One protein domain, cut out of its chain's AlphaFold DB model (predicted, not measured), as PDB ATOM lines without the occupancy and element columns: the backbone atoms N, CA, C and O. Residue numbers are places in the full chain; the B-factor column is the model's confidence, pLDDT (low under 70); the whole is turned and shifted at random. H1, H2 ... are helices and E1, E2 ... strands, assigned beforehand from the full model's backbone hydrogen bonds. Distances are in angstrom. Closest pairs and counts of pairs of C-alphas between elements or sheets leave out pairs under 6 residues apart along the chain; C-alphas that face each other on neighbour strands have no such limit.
ATOM      1  N   ARG A  67     -32.328 -86.079  90.954       86.19
ATOM      2  CA  ARG A  67     -30.894 -85.795  90.911       86.19
ATOM      3  C   ARG A  67     -30.132 -86.578  89.842       86.19
ATOM      4  O   ARG A  67     -28.919 -86.406  89.733       86.19
ATOM      5  N   ASN A  68     -30.793 -87.438  89.064       87.81
ATOM      6  CA  ASN A  68     -30.123 -88.124  87.962       87.81
ATOM      7  C   ASN A  68     -29.807 -87.142  86.831       87.81
ATOM      8  O   ASN A  68     -30.683 -86.389  86.391       87.81
ATOM      9  N   VAL A  69     -28.571 -87.199  86.343       91.06
ATOM     10  CA  VAL A  69     -28.116 -86.459  85.167       91.06
ATOM     11  C   VAL A  69     -27.317 -87.384  84.260       91.06
ATOM     12  O   VAL A  69     -26.501 -88.169  84.727       91.06
ATOM     13  N   THR A  70     -27.501 -87.252  82.951       90.00
ATOM     14  CA  THR A  70     -26.609 -87.841  81.950       90.00
ATOM     15  C   THR A  70     -26.204 -86.781  80.938       90.00
ATOM     16  O   THR A  70     -27.014 -85.932  80.560       90.00
ATOM     17  N   ASP A  71     -24.947 -86.796  80.510       90.75
ATOM     18  CA  ASP A  71     -24.452 -85.921  79.460       90.75
ATOM     19  C   ASP A  71     -23.991 -86.722  78.247       90.75
ATOM     20  O   ASP A  71     -23.442 -87.816  78.344       90.75
ATOM     21  N   THR A  72     -24.232 -86.161  77.069       87.62
ATOM     22  CA  THR A  72     -23.680 -86.668  75.818       87.62
ATOM     23  C   THR A  72     -22.968 -85.538  75.094       87.62
ATOM     24  O   THR A  72     -23.500 -84.439  74.894       87.62
ATOM     25  N   SER A  73     -21.742 -85.819  74.677       79.19
ATOM     26  CA  SER A  73     -20.985 -84.991  73.750       79.19
ATOM     27  C   SER A  73     -21.396 -85.331  72.316       79.19
ATOM     28  O   SER A  73     -21.420 -86.496  71.922       79.19
ATOM     29  N   GLY A  74     -21.755 -84.315  71.537       66.25
ATOM     30  CA  GLY A  74     -22.230 -84.452  70.167       66.25
ATOM     31  C   GLY A  74     -21.275 -83.894  69.111       66.25
ATOM     32  O   GLY A  74     -20.117 -83.581  69.368       66.25
ATOM     33  N   ARG A  75     -21.825 -83.763  67.897       63.12
ATOM     34  CA  ARG A  75     -21.173 -83.254  66.680       63.12
ATOM     35  C   ARG A  75     -20.403 -81.950  66.940       63.12
ATOM     36  O   ARG A  75     -20.986 -80.983  67.433       63.12
ATOM     37  N   THR A  76     -19.142 -81.918  66.532       69.19
ATOM     38  CA  THR A  76     -18.387 -80.681  66.299       69.19
ATOM     39  C   THR A  76     -19.025 -79.933  65.122       69.19
ATOM     40  O   THR A  76     -19.444 -80.582  64.155       69.19
ATOM     41  N   ILE A  77     -19.151 -78.601  65.179       66.00
ATOM     42  CA  ILE A  77     -19.525 -77.845  63.967       66.00
ATOM     43  C   ILE A  77     -18.363 -77.996  62.980       66.00
ATOM     44  O   ILE A  77     -17.223 -77.769  63.390       66.00
ATOM     45  N   PRO A  78     -18.618 -78.364  61.710       62.19
ATOM     46  CA  PRO A  78     -17.597 -78.306  60.671       62.19
ATOM     47  C   PRO A  78     -16.884 -76.950  60.697       62.19
ATOM     48  O   PRO A  78     -17.535 -75.920  60.859       62.19
ATOM     49  N   ASP A  79     -15.558 -76.970  60.588       68.69
ATOM     50  CA  ASP A  79     -14.701 -75.775  60.567       68.69
ATOM     51  C   ASP A  79     -14.696 -74.933  61.861       68.69
ATOM     52  O   ASP A  79     -14.273 -73.777  61.855       68.69
ATOM     53  N   THR A  80     -15.115 -75.506  62.996       71.12
ATOM     54  CA  THR A  80     -14.923 -74.893  64.320       71.12
ATOM     55  C   THR A  80     -14.375 -75.902  65.328       71.12
ATOM     56  O   THR A  80     -14.585 -77.104  65.190       71.12
ATOM     57  N   GLU A  81     -13.777 -75.404  66.406       73.00
ATOM     58  CA  GLU A  81     -13.440 -76.201  67.597       73.00
ATOM     59  C   GLU A  81     -14.637 -76.358  68.552       73.00
ATOM     60  O   GLU A  81     -14.514 -76.924  69.632       73.00
ATOM     61  N   ARG A  82     -15.824 -75.850  68.188       83.31
ATOM     62  CA  ARG A  82     -16.982 -75.864  69.081       83.31
ATOM     63  C   ARG A  82     -17.709 -77.195  69.021       83.31
ATOM     64  O   ARG A  82     -18.106 -77.702  67.967       83.31
ATOM     65  N   HIS A  83     -17.970 -77.700  70.208       86.69
ATOM     66  CA  HIS A  83     -18.586 -78.975  70.475       86.69
ATOM     67  C   HIS A  83     -19.962 -78.782  71.095       86.69
ATOM     68  O   HIS A  83     -20.130 -77.998  72.030       86.69
ATOM     69  N   ARG A  84     -20.970 -79.505  70.597       89.69
ATOM     70  CA  ARG A  84     -22.299 -79.453  71.206       89.69
ATOM     71  C   ARG A  84     -22.377 -80.444  72.350       89.69
ATOM     72  O   ARG A  84     -22.272 -81.644  72.109       89.69
ATOM     73  N   ILE A  85     -22.673 -79.967  73.549       92.19
ATOM     74  CA  ILE A  85     -23.055 -80.835  74.662       92.19
ATOM     75  C   ILE A  85     -24.577 -80.889  74.805       92.19
ATOM     76  O   ILE A  85     -25.308 -79.957  74.426       92.19
ATOM     77  N   ARG A  86     -25.065 -82.005  75.341       94.25
ATOM     78  CA  ARG A  86     -26.459 -82.209  75.726       94.25
ATOM     79  C   ARG A  86     -26.496 -82.862  77.095       94.25
ATOM     80  O   ARG A  86     -25.922 -83.927  77.267       94.25
ATOM     81  N   ILE A  87     -27.178 -82.222  78.031       95.38
ATOM     82  CA  ILE A  87     -27.348 -82.676  79.406       95.38
ATOM     83  C   ILE A  87     -28.824 -82.975  79.605       95.38
ATOM     84  O   ILE A  87     -29.671 -82.119  79.341       95.38
ATOM     85  N   TYR A  88     -29.113 -84.178  80.069       95.25
ATOM     86  CA  TYR A  88     -30.450 -84.677  80.319       95.25
ATOM     87  C   TYR A  88     -30.628 -84.946  81.806       95.25
ATOM     88  O   TYR A  88     -29.722 -85.455  82.461       95.25
ATOM     89  N   GLY A  89     -31.810 -84.644  82.328       93.75
ATOM     90  CA  GLY A  89     -32.161 -84.914  83.717       93.75
ATOM     91  C   GLY A  89     -33.661 -84.802  83.947       93.75
ATOM     92  O   GLY A  89     -34.415 -84.382  83.067       93.75
ATOM     93  N   HIS A  90     -34.113 -85.167  85.143       91.00
ATOM     94  CA  HIS A  90     -35.538 -85.134  85.500       91.00
ATOM     95  C   HIS A  90     -36.037 -83.756  85.960       91.00
ATOM     96  O   HIS A  90     -37.228 -83.575  86.207       91.00
ATOM     97  N   SER A  91     -35.151 -82.760  86.031       92.50
ATOM     98  CA  SER A  91     -35.505 -81.353  86.210       92.50
ATOM     99  C   SER A  91     -34.540 -80.457  85.433       92.50
ATOM    100  O   SER A  91     -33.371 -80.791  85.258       92.50
ATOM    101  N   LEU A  92     -34.993 -79.285  84.983       93.94
ATOM    102  CA  LEU A  92     -34.069 -78.314  84.386       93.94
ATOM    103  C   LEU A  92     -33.051 -77.790  85.416       93.94
ATOM    104  O   LEU A  92     -31.926 -77.458  85.045       93.94
ATOM    105  N   ALA A  93     -33.435 -77.740  86.696       94.31
ATOM    106  CA  ALA A  93     -32.567 -77.317  87.791       94.31
ATOM    107  C   ALA A  93     -31.334 -78.222  87.908       94.31
ATOM    108  O   ALA A  93     -30.217 -77.712  87.882       94.31
ATOM    109  N   ILE A  94     -31.507 -79.550  87.911       93.69
ATOM    110  CA  ILE A  94     -30.363 -80.462  88.026       93.69
ATOM    111  C   ILE A  94     -29.451 -80.407  86.790       93.69
ATOM    112  O   ILE A  94     -28.228 -80.437  86.919       93.69
ATOM    113  N   CYS A  95     -30.023 -80.228  85.590       95.81
ATOM    114  CA  CYS A  95     -29.231 -80.028  84.373       95.81
ATOM    115  C   CYS A  95     -28.375 -78.756  84.454       95.81
ATOM    116  O   CYS A  95     -27.236 -78.746  83.985       95.81
ATOM    117  N   ARG A  96     -28.923 -77.681  85.037       96.25
ATOM    118  CA  ARG A  96     -28.215 -76.413  85.259       96.25
ATOM    119  C   ARG A  96     -27.127 -76.550  86.314       96.25
ATOM    120  O   ARG A  96     -26.002 -76.168  86.035       96.25
ATOM    121  N   GLU A  97     -27.430 -77.153  87.462       94.94
ATOM    122  CA  GLU A  97     -26.451 -77.378  88.534       94.94
ATOM    123  C   GLU A  97     -25.228 -78.157  88.034       94.94
ATOM    124  O   GLU A  97     -24.092 -77.737  88.262       94.94
ATOM    125  N   PHE A  98     -25.457 -79.241  87.284       94.75
ATOM    126  CA  PHE A  98     -24.384 -80.003  86.648       94.75
ATOM    127  C   PHE A  98     -23.564 -79.140  85.682       94.75
ATOM    128  O   PHE A  98     -22.334 -79.127  85.756       94.75
ATOM    129  N   PHE A  99     -24.233 -78.409  84.784       95.44
ATOM    130  CA  PHE A  99     -23.574 -77.560  83.793       95.44
ATOM    131  C   PHE A  99     -22.726 -76.459  84.441       95.44
ATOM    132  O   PHE A  99     -21.573 -76.257  84.055       95.44
ATOM    133  N   ASP A 100     -23.271 -75.774  85.442       95.31
ATOM    134  CA  ASP A 100     -22.612 -74.662  86.121       95.31
ATOM    135  C   ASP A 100     -21.396 -75.153  86.912       95.31
ATOM    136  O   ASP A 100     -20.324 -74.548  86.848       95.31
ATOM    137  N   ALA A 101     -21.517 -76.290  87.604       94.06
ATOM    138  CA  ALA A 101     -20.384 -76.917  88.273       94.06
ATOM    139  C   ALA A 101     -19.315 -77.383  87.276       94.06
ATOM    140  O   ALA A 101     -18.121 -77.208  87.525       94.06
ATOM    141  N   ALA A 102     -19.731 -77.934  86.135       92.94
ATOM    142  CA  ALA A 102     -18.822 -78.371  85.089       92.94
ATOM    143  C   ALA A 102     -18.039 -77.193  84.496       92.94
ATOM    144  O   ALA A 102     -16.824 -77.293  84.328       92.94
ATOM    145  N   CYS A 103     -18.692 -76.058  84.247       93.56
ATOM    146  CA  CYS A 103     -18.022 -74.843  83.786       93.56
ATOM    147  C   CYS A 103     -17.083 -74.278  84.864       93.56
ATOM    148  O   CYS A 103     -15.909 -74.024  84.600       93.56
ATOM    149  N   ALA A 104     -17.565 -74.146  86.105       93.38
ATOM    150  CA  ALA A 104     -16.789 -73.591  87.215       93.38
ATOM    151  C   ALA A 104     -15.526 -74.406  87.545       93.38
ATOM    152  O   ALA A 104     -14.549 -73.858  88.055       93.38
ATOM    153  N   CYS A 105     -15.543 -75.710  87.267       92.62
ATOM    154  CA  CYS A 105     -14.419 -76.607  87.507       92.62
ATOM    155  C   CYS A 105     -13.592 -76.912  86.252       92.62
ATOM    156  O   CYS A 105     -12.708 -77.761  86.330       92.62
ATOM    157  N   GLY A 106     -13.848 -76.254  85.116       90.44
ATOM    158  CA  GLY A 106     -13.079 -76.452  83.882       90.44
ATOM    159  C   GLY A 106     -13.320 -77.798  83.187       90.44
ATOM    160  O   GLY A 106     -12.489 -78.223  82.384       90.44
ATOM    161  N   TYR A 107     -14.429 -78.480  83.497       90.56
ATOM    162  CA  TYR A 107     -14.884 -79.662  82.758       90.56
ATOM    163  C   TYR A 107     -15.433 -79.272  81.382       90.56
ATOM    164  O   TYR A 107     -15.122 -79.925  80.385       90.56
ATOM    165  N   TYR A 108     -16.202 -78.182  81.329       92.19
ATOM    166  CA  TYR A 108     -16.652 -77.553  80.091       92.19
ATOM    167  C   TYR A 108     -16.030 -76.170  79.949       92.19
ATOM    168  O   TYR A 108     -16.165 -75.328  80.836       92.19
ATOM    169  N   ASP A 109     -15.392 -75.924  78.809       91.38
ATOM    170  CA  ASP A 109     -14.922 -74.592  78.441       91.38
ATOM    171  C   ASP A 109     -16.039 -73.844  77.704       91.38
ATOM    172  O   ASP A 109     -16.165 -73.903  76.477       91.38
ATOM    173  N   HIS A 110     -16.928 -73.229  78.481       91.81
ATOM    174  CA  HIS A 110     -18.060 -72.463  77.974       91.81
ATOM    175  C   HIS A 110     -17.768 -70.960  78.033       91.81
ATOM    176  O   HIS A 110     -17.564 -70.392  79.103       91.81
ATOM    177  N   ASP A 111     -17.834 -70.299  76.881       89.38
ATOM    178  CA  ASP A 111     -17.520 -68.876  76.690       89.38
ATOM    179  C   ASP A 111     -18.708 -67.926  76.934       89.38
ATOM    180  O   ASP A 111     -18.631 -66.739  76.620       89.38
ATOM    181  N   GLY A 112     -19.826 -68.429  77.464       87.19
ATOM    182  CA  GLY A 112     -21.057 -67.645  77.611       87.19
ATOM    183  C   GLY A 112     -21.961 -67.667  76.374       87.19
ATOM    184  O   GLY A 112     -22.887 -66.859  76.283       87.19
ATOM    185  N   GLY A 113     -21.717 -68.583  75.432       88.62
ATOM    186  CA  GLY A 113     -22.592 -68.840  74.295       88.62
ATOM    187  C   GLY A 113     -24.040 -69.195  74.666       88.62
ATOM    188  O   GLY A 113     -24.421 -69.369  75.824       88.62
ATOM    189  N   GLN A 114     -24.887 -69.292  73.639       92.38
ATOM    190  CA  GLN A 114     -26.308 -69.572  73.828       92.38
ATOM    191  C   GLN A 114     -26.531 -70.952  74.460       92.38
ATOM    192  O   GLN A 114     -26.043 -71.970  73.963       92.38
ATOM    193  N   ILE A 115     -27.373 -70.978  75.494       95.81
ATOM    194  CA  ILE A 115     -27.863 -72.206  76.114       95.81
ATOM    195  C   ILE A 115     -29.325 -72.400  75.723       95.81
ATOM    196  O   ILE A 115     -30.167 -71.537  75.971       95.81
ATOM    197  N   VAL A 116     -29.622 -73.543  75.116       96.31
ATOM    198  CA  VAL A 116     -30.962 -73.926  74.669       96.31
ATOM    199  C   VAL A 116     -31.497 -75.014  75.583       96.31
ATOM    200  O   VAL A 116     -30.778 -75.951  75.925       96.31
ATOM    201  N   THR A 117     -32.770 -74.918  75.948       97.25
ATOM    202  CA  THR A 117     -33.443 -75.919  76.777       97.25
ATOM    203  C   THR A 117     -34.638 -76.510  76.049       97.25
ATOM    204  O   THR A 117     -35.311 -75.809  75.295       97.25
ATOM    205  N   ALA A 118     -34.921 -77.784  76.291       96.62
ATOM    206  CA  ALA A 118     -36.113 -78.455  75.791       96.62
ATOM    207  C   ALA A 118     -36.661 -79.424  76.840       96.62
ATOM    208  O   ALA A 118     -35.984 -79.766  77.807       96.62
ATOM    209  N   GLU A 119     -37.888 -79.874  76.625       96.94
ATOM    210  CA  GLU A 119     -38.560 -80.865  77.453       96.94
ATOM    211  C   GLU A 119     -39.073 -81.994  76.559       96.94
ATOM    212  O   GLU A 119     -39.474 -81.754  75.417       96.94
ATOM    213  N   GLY A 120     -39.056 -83.222  77.069       93.19
ATOM    214  CA  GLY A 120     -39.553 -84.388  76.355       93.19
ATOM    215  C   GLY A 120     -39.922 -85.536  77.284       93.19
ATOM    216  O   GLY A 120     -39.937 -85.396  78.508       93.19
ATOM    217  N   HIS A 121     -40.226 -86.676  76.673       92.94
ATOM    218  CA  HIS A 121     -40.381 -87.953  77.359       92.94
ATOM    219  C   HIS A 121     -39.358 -88.926  76.798       92.94
ATOM    220  O   HIS A 121     -39.313 -89.127  75.586       92.94
ATOM    221  N   ASP A 122     -38.541 -89.500  77.672       88.56
ATOM    222  CA  ASP A 122     -37.485 -90.425  77.280       88.56
ATOM    223  C   ASP A 122     -37.154 -91.381  78.430       88.56
ATOM    224  O   ASP A 122     -37.561 -91.186  79.581       88.56
ATOM    225  N   GLN A 123     -36.419 -92.434  78.104       85.19
ATOM    226  CA  GLN A 123     -35.976 -93.471  79.012       85.19
ATOM    227  C   GLN A 123     -34.474 -93.305  79.289       85.19
ATOM    228  O   GLN A 123     -33.642 -93.965  78.674       85.19
ATOM    229  N   LEU A 124     -34.111 -92.433  80.244       80.88
ATOM    230  CA  LEU A 124     -32.698 -92.238  80.630       80.88
ATOM    231  C   LEU A 124     -32.088 -93.476  81.299       80.88
ATOM    232  O   LEU A 124     -30.881 -93.691  81.237       80.88
ATOM    233  N   VAL A 125     -32.927 -94.291  81.938       76.81
ATOM    234  CA  VAL A 125     -32.531 -95.522  82.622       76.81
ATOM    235  C   VAL A 125     -33.275 -96.678  81.969       76.81
ATOM    236  O   VAL A 125     -34.499 -96.756  82.059       76.81
ATOM    237  N   TYR A 126     -32.530 -97.572  81.316       75.19
ATOM    238  CA  TYR A 126     -33.060 -98.582  80.384       75.19
ATOM    239  C   TYR A 126     -34.113 -99.540  80.971       75.19
ATOM    240  O   TYR A 126     -34.855-100.171  80.224       75.19
ATOM    241  N   TRP A 127     -34.179 -99.686  82.295       71.88
ATOM    242  CA  TRP A 127     -35.138-100.557  82.981       71.88
ATOM    243  C   TRP A 127     -36.326 -99.801  83.600       71.88
ATOM    244  O   TRP A 127     -37.272-100.428  84.075       71.88
ATOM    245  N   ARG A 128     -36.322 -98.460  83.594       75.62
ATOM    246  CA  ARG A 128     -37.451 -97.635  84.058       75.62
ATOM    247  C   ARG A 128     -38.383 -97.283  82.902       75.62
ATOM    248  O   ARG A 128     -37.911 -97.182  81.779       75.62
ATOM    249  N   PRO A 129     -39.688 -97.058  83.128       81.56
ATOM    250  CA  PRO A 129     -40.558 -96.529  82.078       81.56
ATOM    251  C   PRO A 129     -40.063 -95.157  81.601       81.56
ATOM    252  O   PRO A 129     -39.406 -94.449  82.361       81.56
ATOM    253  N   ALA A 130     -40.414 -94.760  80.374       87.31
ATOM    254  CA  ALA A 130     -40.141 -93.409  79.893       87.31
ATOM    255  C   ALA A 130     -40.764 -92.368  80.837       87.31
ATOM    256  O   ALA A 130     -41.908 -92.510  81.278       87.31
ATOM    257  N   GLN A 131     -40.007 -91.324  81.155       88.88
ATOM    258  CA  GLN A 131     -40.421 -90.274  82.083       88.88
ATOM    259  C   GLN A 131     -40.215 -88.909  81.450       88.88
ATOM    260  O   GLN A 131     -39.508 -88.764  80.452       88.88
ATOM    261  N   ARG A 132     -40.817 -87.890  82.062       92.94
ATOM    262  CA  ARG A 132     -40.526 -86.502  81.726       92.94
ATOM    263  C   ARG A 132     -39.039 -86.221  81.960       92.94
ATOM    264  O   ARG A 132     -38.509 -86.522  83.034       92.94
ATOM    265  N   ILE A 133     -38.401 -85.637  80.955       94.62
ATOM    266  CA  ILE A 133     -36.991 -85.256  80.973       94.62
ATOM    267  C   ILE A 133     -36.809 -83.833  80.453       94.62
ATOM    268  O   ILE A 133     -37.592 -83.330  79.643       94.62
ATOM    269  N   TYR A 134     -35.729 -83.206  80.895       96.44
ATOM    270  CA  TYR A 134     -35.300 -81.884  80.479       96.44
ATOM    271  C   TYR A 134     -33.936 -81.980  79.825       96.44
ATOM    272  O   TYR A 134     -33.029 -82.619  80.351       96.44
ATOM    273  N   LEU A 135     -33.796 -81.305  78.692       95.94
ATOM    274  CA  LEU A 135     -32.550 -81.145  77.966       95.94
ATOM    275  C   LEU A 135     -32.016 -79.732  78.195       95.94
ATOM    276  O   LEU A 135     -32.734 -78.756  77.982       95.94
ATOM    277  N   LEU A 136     -30.735 -79.628  78.523       97.12
ATOM    278  CA  LEU A 136     -29.923 -78.424  78.381       97.12
ATOM    279  C   LEU A 136     -28.862 -78.690  77.314       97.12
ATOM    280  O   LEU A 136     -28.150 -79.688  77.364       97.12
ATOM    281  N   SER A 137     -28.747 -77.808  76.325       95.19
ATOM    282  CA  SER A 137     -27.740 -77.909  75.275       95.19
ATOM    283  C   SER A 137     -26.978 -76.602  75.120       95.19
ATOM    284  O   SER A 137     -27.584 -75.533  75.050       95.19
ATOM    285  N   ALA A 138     -25.656 -76.706  75.039       94.06
ATOM    286  CA  ALA A 138     -24.745 -75.577  74.900       94.06
ATOM    287  C   ALA A 138     -23.602 -75.931  73.938       94.06
ATOM    288  O   ALA A 138     -23.321 -77.110  73.698       94.06
ATOM    289  N   TRP A 139     -22.953 -74.903  73.394       92.31
ATOM    290  CA  TRP A 139     -21.712 -75.037  72.634       92.31
ATOM    291  C   TRP A 139     -20.521 -74.743  73.542       92.31
ATOM    292  O   TRP A 139     -20.468 -73.674  74.145       92.31
ATOM    293  N   VAL A 140     -19.566 -75.664  73.612       91.25
ATOM    294  CA  VAL A 140     -18.333 -75.534  74.404       91.25
ATOM    295  C   VAL A 140     -17.124 -75.553  73.474       91.25
ATOM    296  O   VAL A 140     -17.181 -76.174  72.414       91.25
ATOM    297  N   ASN A 141     -16.043 -74.877  73.844       88.56
ATOM    298  CA  ASN A 141     -14.805 -74.833  73.058       88.56
ATOM    299  C   ASN A 141     -13.946 -76.082  73.282       88.56
ATOM    300  O   ASN A 141     -13.190 -76.495  72.416       88.56
ATOM    301  N   SER A 142     -14.080 -76.705  74.450       84.69
ATOM    302  CA  SER A 142     -13.461 -77.985  74.762       84.69
ATOM    303  C   SER A 142     -14.222 -78.693  75.880       84.69
ATOM    304  O   SER A 142     -14.979 -78.078  76.641       84.69
ATOM    305  N   TRP A 143     -14.020 -80.004  75.973       77.44
ATOM    306  CA  TRP A 143     -14.424 -80.812  77.117       77.44
ATOM    307  C   TRP A 143     -13.175 -81.481  77.720       77.44
ATOM    308  O   TRP A 143     -12.253 -81.847  76.996       77.44
ATOM    309  N   SER A 144     -13.140 -81.609  79.048       66.94
ATOM    310  CA  SER A 144     -12.191 -82.412  79.847       66.94
ATOM    311  C   SER A 144     -10.687 -82.072  79.857       66.94
ATOM    312  O   SER A 144      -9.904 -82.859  80.390       66.94
ATOM    313  N   LEU A 145     -10.238 -80.905  79.385       63.62
ATOM    314  CA  LEU A 145      -8.793 -80.613  79.337       63.62
ATOM    315  C   LEU A 145      -8.156 -80.263  80.699       63.62
ATOM    316  O   LEU A 145      -6.955 -80.483  80.869       63.62
ATOM    317  N   ARG A 146      -8.909 -79.695  81.660       76.31
ATOM    318  CA  ARG A 146      -8.364 -79.170  82.939       76.31
ATOM    319  C   ARG A 146      -9.339 -79.248  84.119       76.31
ATOM    320  O   ARG A 146      -9.398 -78.336  84.944       76.31
ATOM    321  N   THR A 147     -10.108 -80.327  84.214       86.12
ATOM    322  CA  THR A 147     -11.115 -80.460  85.271       86.12
ATOM    323  C   THR A 147     -10.480 -80.490  86.661       86.12
ATOM    324  O   THR A 147      -9.718 -81.401  86.993       86.12
ATOM    325  N   ALA A 148     -10.853 -79.542  87.519       90.62
ATOM    326  CA  ALA A 148     -10.549 -79.565  88.945       90.62
ATOM    327  C   ALA A 148     -11.439 -80.603  89.656       90.62
ATOM    328  O   ALA A 148     -12.394 -80.249  90.349       90.62
ATOM    329  N   TRP A 149     -11.131 -81.891  89.464       86.88
ATOM    330  CA  TRP A 149     -11.939 -83.019  89.946       86.88
ATOM    331  C   TRP A 149     -12.343 -82.927  91.422       86.88
ATOM    332  O   TRP A 149     -13.533 -83.078  91.690       86.88
ATOM    333  N   PRO A 150     -11.451 -82.598  92.381       89.06
ATOM    334  CA  PRO A 150     -11.861 -82.462  93.780       89.06
ATOM    335  C   PRO A 150     -12.944 -81.396  93.993       89.06
ATOM    336  O   PRO A 150     -13.885 -81.606  94.752       89.06
ATOM    337  N   GLY A 151     -12.847 -80.261  93.291       87.06
ATOM    338  CA  GLY A 151     -13.848 -79.197  93.359       87.06
ATOM    339  C   GLY A 151     -15.163 -79.575  92.676       87.06
ATOM    340  O   GLY A 151     -16.230 -79.206  93.163       87.06
ATOM    341  N   PHE A 152     -15.092 -80.334  91.581       87.56
ATOM    342  CA  PHE A 152     -16.268 -80.821  90.861       87.56
ATOM    343  C   PHE A 152     -17.046 -81.856  91.684       87.56
ATOM    344  O   PHE A 152     -18.267 -81.768  91.796       87.56
ATOM    345  N   GLU A 153     -16.338 -82.788  92.327       83.94
ATOM    346  CA  GLU A 153     -16.919 -83.765  93.255       83.94
ATOM    347  C   GLU A 153     -17.524 -83.083  94.490       83.94
ATOM    348  O   GLU A 153     -18.634 -83.420  94.883       83.94
ATOM    349  N   ALA A 154     -16.854 -82.082  95.073       84.19
ATOM    350  CA  ALA A 154     -17.364 -81.370  96.251       84.19
ATOM    351  C   ALA A 154     -18.661 -80.578  95.987       84.19
ATOM    352  O   ALA A 154     -19.413 -80.294  96.915       84.19
ATOM    353  N   ARG A 155     -18.923 -80.210  94.728       86.25
ATOM    354  CA  ARG A 155     -20.140 -79.502  94.292       86.25
ATOM    355  C   ARG A 155     -21.261 -80.443  93.864       86.25
ATOM    356  O   ARG A 155     -22.331 -79.974  93.488       86.25
ATOM    357  N   ARG A 156     -21.009 -81.751  93.864       83.69
ATOM    358  CA  ARG A 156     -21.925 -82.742  93.319       83.69
ATOM    359  C   ARG A 156     -23.187 -82.847  94.168       83.69
ATOM    360  O   ARG A 156     -23.156 -83.312  95.302       83.69
ATOM    361  N   THR A 157     -24.308 -82.476  93.566       85.31
ATOM    362  CA  THR A 157     -25.668 -82.689  94.092       85.31
ATOM    363  C   THR A 157     -26.449 -83.724  93.277       85.31
ATOM    364  O   THR A 157     -27.548 -84.107  93.683       85.31
ATOM    365  N   TRP A 158     -25.869 -84.192  92.166       87.62
ATOM    366  CA  TRP A 158     -26.416 -85.137  91.188       87.62
ATOM    367  C   TRP A 158     -25.678 -86.483  91.199       87.62
ATOM    368  O   TRP A 158     -24.609 -86.627  91.791       87.62
ATOM    369  N   TRP A 159     -26.212 -87.456  90.466       85.00
ATOM    370  CA  TRP A 159     -25.554 -88.732  90.187       85.00
ATOM    371  C   TRP A 159     -25.765 -89.126  88.719       85.00
ATOM    372  O   TRP A 159     -26.798 -88.813  88.122       85.00
ATOM    373  N   ARG A 160     -24.768 -89.784  88.120       80.75
ATOM    374  CA  ARG A 160     -24.760 -90.175  86.699       80.75
ATOM    375  C   ARG A 160     -24.818 -91.679  86.499       80.75
ATOM    376  O   ARG A 160     -25.415 -92.146  85.534       80.75
ATOM    377  N   THR A 161     -24.223 -92.432  87.417       73.38
ATOM    378  CA  THR A 161     -24.260 -93.896  87.427       73.38
ATOM    379  C   THR A 161     -24.894 -94.402  88.721       73.38
ATOM    380  O   THR A 161     -24.867 -93.684  89.726       73.38
ATOM    381  N   PRO A 162     -25.448 -95.628  88.731       65.12
ATOM    382  CA  PRO A 162     -25.936 -96.245  89.961       65.12
ATOM    383  C   PRO A 162     -24.875 -96.288  91.073       65.12
ATOM    384  O   PRO A 162     -25.169 -95.940  92.210       65.12
TER     385      PRO A 162
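What this domain is: This is residues 67 to 162 of the 176 residues of an uncharacterized protein of Rhodopirellula europaea 6C (UniProt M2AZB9). One strongly twisted, antiparallel sheet of four strands has the long helix H1 slantwise over one face, while its other face is bare of helices. The short helix H2 is off the sheet, beyond H1, and the turns of the two strand hairpins lie far apart, at opposite ends of the whole. The printed part has 96 residues, with four named strands and two named helices in the chain order E1, E2, H1, E3, E4, H2; the sheet's order is E1, E2, E4, E3. The class is mixed, helices and strands. The whole is compact, with a radius of gyration of the C-alphas of 13.4 A and spans of 38 by 33 by 20 A.

How they stand to each other: The inner strands of the sheet are E2, residues 83 to 89, and E4, residues 131 to 140, antiparallel at 156 degrees, with N 85 and O 138 2.9 A apart, within hydrogen-bond range. Edge strand E1, residues 69 to 76, forms a hairpin with E2, antiparallel at 160 degrees, with N 72 and O 86 at 2.8 A. Edge strand E3, residues 115 to 122, forms a hairpin with E4, antiparallel at 152 degrees, with N 118 and O 135 at 2.9 A; E3 bends by 54 degrees at residue 119. H1, residues 92 to 104, is on the sheet at a height over the sheet of 8.9 A, in two layers, a helix on one face of a sheet. It lies over E2, and 2 of its C-alphas fall on E4, only just too few to be over that strand too. It runs only just slantwise to the strands, at 32 degrees to E2 on the local plane. The closest C-alphas of H1 and E4 are those of Leu 92 and Tyr 134, 5.4 A apart. E2, H1 and E3 form a split strand-helix-strand unit, two strands running the same way with E4 between them, and its crossover is right-handed. H2, residues 149 to 154, is not on the sheet; it is close to H1 but not clearly touching, with the C-alphas of Ala 101 and Phe 152 closest at 6.2 A, at a steep tilt of 42 degrees, opposite ways. In H1 and H2 every O i to N i+4 pair is within hydrogen-bond range.

Where its parts are: E4 is 27.6 A long, E1 22.0 A, E3 20.6 A, E2 19.9 A, H1 18.1 A and H2 8.5 A. E1 begins at C-alpha 69 (-28.116, -86.459, 85.167), and H2 ends at C-alpha 154 (-17.364, -81.370, 96.251).

The domain as a whole: The C-alphas farthest apart, those of Asp 79 and Pro 129, are 39.5 A apart. The printed part has no cut, and no link is long. Mean pLDDT of the printed part is 86.8; residues 74 to 79, 144 to 145 and 162 are under 70.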